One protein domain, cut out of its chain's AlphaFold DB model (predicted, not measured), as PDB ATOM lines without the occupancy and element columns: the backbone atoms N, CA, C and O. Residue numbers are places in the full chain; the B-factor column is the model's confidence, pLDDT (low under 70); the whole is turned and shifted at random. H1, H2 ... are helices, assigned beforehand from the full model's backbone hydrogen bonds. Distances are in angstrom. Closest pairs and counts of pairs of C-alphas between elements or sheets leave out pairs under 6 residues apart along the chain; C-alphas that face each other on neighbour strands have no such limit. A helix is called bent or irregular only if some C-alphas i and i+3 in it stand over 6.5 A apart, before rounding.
ATOM      1  N   HIS A 138      29.478   5.501  -8.366       67.75
ATOM      2  CA  HIS A 138      29.777   5.266  -9.783       67.75
ATOM      3  C   HIS A 138      28.531   5.487 -10.667       67.75
ATOM      4  O   HIS A 138      27.398   5.305 -10.218       67.75
ATOM      5  N   GLN A 139      28.718   5.893 -11.933       66.38
ATOM      6  CA  GLN A 139      27.599   6.261 -12.829       66.38
ATOM      7  C   GLN A 139      26.548   5.157 -13.002       66.38
ATOM      8  O   GLN A 139      25.372   5.473 -13.175       66.38
ATOM      9  N   GLU A 140      26.963   3.896 -12.925       71.31
ATOM     10  CA  GLU A 140      26.111   2.715 -13.092       71.31
ATOM     11  C   GLU A 140      24.998   2.603 -12.037       71.31
ATOM     12  O   GLU A 140      23.908   2.122 -12.333       71.31
ATOM     13  N   HIS A 141      25.216   3.148 -10.841       73.62
ATOM     14  CA  HIS A 141      24.255   3.103  -9.741       73.62
ATOM     15  C   HIS A 141      23.437   4.395  -9.589       73.62
ATOM     16  O   HIS A 141      22.418   4.410  -8.903       73.62
ATOM     17  N   LEU A 142      23.839   5.490 -10.244       75.50
ATOM     18  CA  LEU A 142      23.141   6.776 -10.146       75.50
ATOM     19  C   LEU A 142      21.776   6.750 -10.849       75.50
ATOM     20  O   LEU A 142      20.803   7.306 -10.345       75.50
ATOM     21  N   ASN A 143      21.716   6.124 -12.024       75.69
ATOM     22  CA  ASN A 143      20.508   6.059 -12.843       75.69
ATOM     23  C   ASN A 143      19.364   5.267 -12.174       75.69
ATOM     24  O   ASN A 143      18.260   5.807 -12.083       75.69
ATOM     25  N   PRO A 144      19.592   4.048 -11.635       77.50
ATOM     26  CA  PRO A 144      18.544   3.331 -10.907       77.50
ATOM     27  C   PRO A 144      18.100   4.066  -9.633       77.50
ATOM     28  O   PRO A 144      16.912   4.091  -9.333       77.50
ATOM     29  N   LEU A 145      19.007   4.750  -8.924       74.62
ATOM     30  CA  LEU A 145      18.648   5.509  -7.718       74.62
ATOM     31  C   LEU A 145      17.787   6.744  -8.027       74.62
ATOM     32  O   LEU A 145      16.878   7.102  -7.277       74.62
ATOM     33  N   MET A 146      18.067   7.401  -9.154       75.75
ATOM     34  CA  MET A 146      17.240   8.480  -9.685       75.75
ATOM     35  C   MET A 146      15.841   7.971 -10.050       75.75
ATOM     36  O   MET A 146      14.864   8.636  -9.714       75.75
ATOM     37  N   LEU A 147      15.744   6.802 -10.688       77.38
ATOM     38  CA  LEU A 147      14.463   6.181 -11.023       77.38
ATOM     39  C   LEU A 147      13.651   5.872  -9.757       77.38
ATOM     40  O   LEU A 147      12.500   6.277  -9.660       77.38
ATOM     41  N   MET A 148      14.288   5.283  -8.744       75.38
ATOM     42  CA  MET A 148      13.679   4.997  -7.438       75.38
ATOM     43  C   MET A 148      13.232   6.272  -6.695       75.38
ATOM     44  O   MET A 148      12.267   6.267  -5.941       75.38
ATOM     45  N   SER A 149      13.910   7.400  -6.930       72.81
ATOM     46  CA  SER A 149      13.540   8.702  -6.356       72.81
ATOM     47  C   SER A 149      12.350   9.372  -7.052       72.81
ATOM     48  O   SER A 149      11.749  10.276  -6.465       72.81
ATOM     49  N   ILE A 150      12.061   8.991  -8.299       75.31
ATOM     50  CA  ILE A 150      10.910   9.459  -9.082       75.31
ATOM     51  C   ILE A 150       9.704   8.561  -8.789       75.31
ATOM     52  O   ILE A 150       8.632   9.068  -8.477       75.31
ATOM     53  N   GLU A 151       9.914   7.248  -8.811       75.88
ATOM     54  CA  GLU A 151       8.905   6.205  -8.606       75.88
ATOM     55  C   GLU A 151       8.747   5.843  -7.118       75.88
ATOM     56  O   GLU A 151       8.881   4.688  -6.714       75.88
ATOM     57  N   LYS A 152       8.496   6.849  -6.273       68.31
ATOM     58  CA  LYS A 152       8.358   6.653  -4.816       68.31
ATOM     59  C   LYS A 152       7.080   5.927  -4.404       68.31
ATOM     60  O   LYS A 152       6.997   5.444  -3.281       68.31
ATOM     61  N   ASP A 153       6.105   5.879  -5.303       69.81
ATOM     62  CA  ASP A 153       4.797   5.269  -5.067       69.81
ATOM     63  C   ASP A 153       4.821   3.744  -5.279       69.81
ATOM     64  O   ASP A 153       3.822   3.061  -5.047       69.81
ATOM     65  N   ILE A 154       5.962   3.186  -5.704       75.31
ATOM     66  CA  ILE A 154       6.171   1.742  -5.767       75.31
ATOM     67  C   ILE A 154       6.508   1.257  -4.356       75.31
ATOM     68  O   ILE A 154       7.622   1.439  -3.865       75.31
ATOM     69  N   LEU A 155       5.528   0.633  -3.704       64.94
ATOM     70  CA  LEU A 155       5.717  -0.061  -2.434       64.94
ATOM     71  C   LEU A 155       6.603  -1.288  -2.672       64.94
ATOM     72  O   LEU A 155       6.147  -2.297  -3.206       64.94
ATOM     73  N   ILE A 156       7.877  -1.177  -2.311       74.56
ATOM     74  CA  ILE A 156       8.809  -2.303  -2.293       74.56
ATOM     75  C   ILE A 156       8.760  -2.884  -0.886       74.56
ATOM     76  O   ILE A 156       8.982  -2.155   0.085       74.56
ATOM     77  N   ASP A 157       8.460  -4.176  -0.778       79.50
ATOM     78  CA  ASP A 157       8.549  -4.868   0.499       79.50
ATOM     79  C   ASP A 157      10.008  -4.867   0.965       79.50
ATOM     80  O   ASP A 157      10.914  -5.344   0.273       79.50
ATOM     81  N   SER A 158      10.246  -4.239   2.113       78.50
ATOM     82  CA  SER A 158      11.603  -4.050   2.625       78.50
ATOM     83  C   SER A 158      12.218  -5.383   3.033       78.50
ATOM     84  O   SER A 158      13.419  -5.565   2.843       78.50
ATOM     85  N   ASP A 159      11.401  -6.325   3.507       80.25
ATOM     86  CA  ASP A 159      11.857  -7.650   3.916       80.25
ATOM     87  C   ASP A 159      12.286  -8.478   2.694       80.25
ATOM     88  O   ASP A 159      13.404  -8.998   2.665       80.25
ATOM     89  N   GLU A 160      11.488  -8.492   1.618       82.50
ATOM     90  CA  GLU A 160      11.861  -9.136   0.348       82.50
ATOM     91  C   GLU A 160      13.135  -8.523  -0.267       82.50
ATOM     92  O   GLU A 160      14.008  -9.239  -0.778       82.50
ATOM     93  N   LEU A 161      13.287  -7.196  -0.204       81.88
ATOM     94  CA  LEU A 161      14.484  -6.512  -0.694       81.88
ATOM     95  C   LEU A 161      15.727  -6.904   0.117       81.88
ATOM     96  O   LEU A 161      16.778  -7.187  -0.469       81.88
ATOM     97  N   ILE A 162      15.612  -6.935   1.447       82.62
ATOM     98  CA  ILE A 162      16.695  -7.339   2.349       82.62
ATOM     99  C   ILE A 162      17.081  -8.791   2.079       82.62
ATOM    100  O   ILE A 162      18.269  -9.067   1.910       82.62
ATOM    101  N   ASP A 163      16.114  -9.697   1.941       83.94
ATOM    102  CA  ASP A 163      16.366 -11.105   1.630       83.94
ATOM    103  C   ASP A 163      17.035 -11.283   0.262       83.94
ATOM    104  O   ASP A 163      17.964 -12.084   0.102       83.94
ATOM    105  N   THR A 164      16.621 -10.505  -0.738       84.56
ATOM    106  CA  THR A 164      17.227 -10.526  -2.076       84.56
ATOM    107  C   THR A 164      18.684 -10.064  -2.033       84.56
ATOM    108  O   THR A 164      19.570 -10.707  -2.607       84.56
ATOM    109  N   ILE A 165      18.966  -8.982  -1.302       82.69
ATOM    110  CA  ILE A 165      20.327  -8.462  -1.120       82.69
ATOM    111  C   ILE A 165      21.168  -9.431  -0.279       82.69
ATOM    112  O   ILE A 165      22.317  -9.702  -0.632       82.69
ATOM    113  N   ALA A 166      20.613 -10.011   0.783       84.44
ATOM    114  CA  ALA A 166      21.293 -10.992   1.620       84.44
ATOM    115  C   ALA A 166      21.694 -12.232   0.810       84.44
ATOM    116  O   ALA A 166      22.815 -12.722   0.940       84.44
ATOM    117  N   ASN A 167      20.831 -12.705  -0.093       84.19
ATOM    118  CA  ASN A 167      21.125 -13.846  -0.960       84.19
ATOM    119  C   ASN A 167      22.096 -13.524  -2.114       84.19
ATOM    120  O   ASN A 167      22.636 -14.451  -2.718       84.19
ATOM    121  N   SER A 168      22.384 -12.246  -2.391       84.44
ATOM    122  CA  SER A 168      23.349 -11.843  -3.429       84.44
ATOM    123  C   SER A 168      24.813 -12.122  -3.054       84.44
ATOM    124  O   SER A 168      25.661 -12.282  -3.934       84.44
ATOM    125  N   SER A 169      25.129 -12.227  -1.755       83.94
ATOM    126  CA  SER A 169      26.478 -12.523  -1.267       83.94
ATOM    127  C   SER A 169      26.463 -13.424  -0.037       83.94
ATOM    128  O   SER A 169      25.783 -13.170   0.953       83.94
ATOM    129  N   SER A 170      27.337 -14.433  -0.048       77.75
ATOM    130  CA  SER A 170      27.564 -15.309   1.108       77.75
ATOM    131  C   SER A 170      28.047 -14.570   2.366       77.75
ATOM    132  O   SER A 170      27.831 -15.057   3.477       77.75
ATOM    133  N   GLN A 171      28.685 -13.402   2.211       80.50
ATOM    134  CA  GLN A 171      29.140 -12.570   3.328       80.50
ATOM    135  C   GLN A 171      27.996 -11.739   3.912       80.50
ATOM    136  O   GLN A 171      27.866 -11.665   5.129       80.50
ATOM    137  N   LEU A 172      27.148 -11.162   3.054       78.25
ATOM    138  CA  LEU A 172      25.981 -10.383   3.480       78.25
ATOM    139  C   LEU A 172      24.954 -11.268   4.184       78.25
ATOM    140  O   LEU A 172      24.477 -10.907   5.256       78.25
ATOM    141  N   LYS A 173      24.711 -12.476   3.665       81.19
ATOM    142  CA  LYS A 173      23.843 -13.467   4.308       81.19
ATOM    143  C   LYS A 173      24.245 -13.766   5.753       81.19
ATOM    144  O   LYS A 173      23.387 -13.859   6.614       81.19
ATOM    145  N   LYS A 174      25.548 -13.878   6.031       80.38
ATOM    146  CA  LYS A 174      26.073 -14.142   7.383       80.38
ATOM    147  C   LYS A 174      25.975 -12.960   8.349       80.38
ATOM    148  O   LYS A 174      26.108 -13.178   9.543       80.38
ATOM    149  N   LEU A 175      25.858 -11.736   7.840       76.00
ATOM    150  CA  LEU A 175      25.793 -10.516   8.653       76.00
ATOM    151  C   LEU A 175      24.353 -10.057   8.911       76.00
ATOM    152  O   LEU A 175      24.126  -9.298   9.846       76.00
ATOM    153  N   LEU A 176      23.416 -10.484   8.063       69.69
ATOM    154  CA  LEU A 176      21.999 -10.116   8.113       69.69
ATOM    155  C   LEU A 176      21.101 -11.228   8.696       69.69
ATOM    156  O   LEU A 176      19.927 -10.964   8.934       69.69
ATOM    157  N   THR A 177      21.633 -12.442   8.911       58.53
ATOM    158  CA  THR A 177      20.981 -13.559   9.634       58.53
ATOM    159  C   THR A 177      21.505 -13.625  11.062       58.53
ATOM    160  O   THR A 177      20.697 -13.875  11.981       58.53
TER     161      THR A 177
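This is residues 138 to 177 of the 177 residues of the protein "Dimer_Tnp_hAT domain-containing protein" of Acyrthosiphon pisum (UniProt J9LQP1). The model is an open, flat U: H1, the longest helix, makes one arm, residues 151 to 157 make the base, and H2 makes the other arm, with the short H3 folded back at the end of H2 that is far from the base. The space between H1 and H2 is empty, and residues 138 to 161 stand free. The printed part has 40 residues with three named helices in the order H1, H2, H3 and no named strand; its class is all helix. It is loose, with a radius of gyration of the C-alphas of 12.6 A, and its C-alphas span 32 by 26 by 10 A.

H1, residues 139 to 150, touches no helix. It is apart from H2, residues 158 to 168, and from H3, residues 170 to 176. H2 and H3 touch only at the corner by their link, with the C-alphas of Ala 166 and Lys 173 closest at 4.5 A. They run opposite ways at a shallow tilt of 31 degrees. In H2 every O i to N i+4 pair is within hydrogen-bond range; in H1 6 of 8 are, and in H3 2 of 3.

H1 runs 17.4 A from C-alpha 139 at (27.599, 6.261, -12.829) to C-alpha 150 at (10.910, 9.459, -9.082). It is irregular, but only just: C-alphas 140 and 143 are 6.53 A apart. H2 is 15.3 A long and begins with C-alpha 158 at (11.603, -4.050, 2.625). H3 is 10.3 A long and ends with C-alpha 176 at (21.999, -10.116, 8.113).

The two C-alphas farthest apart, those of Ile 150 and Lys 174, are 32.5 A from each other. The printed part has no cut and ends at Thr 177, the chain's last residue. The link from H1 to H2 is short, with 7 residues, and the link from H2 to H3 is tight, with 1 residue. The mean pLDDT of the printed part is 76.6; residues 138 to 139, 152 to 153, 155 and 176 to 177 are under 70.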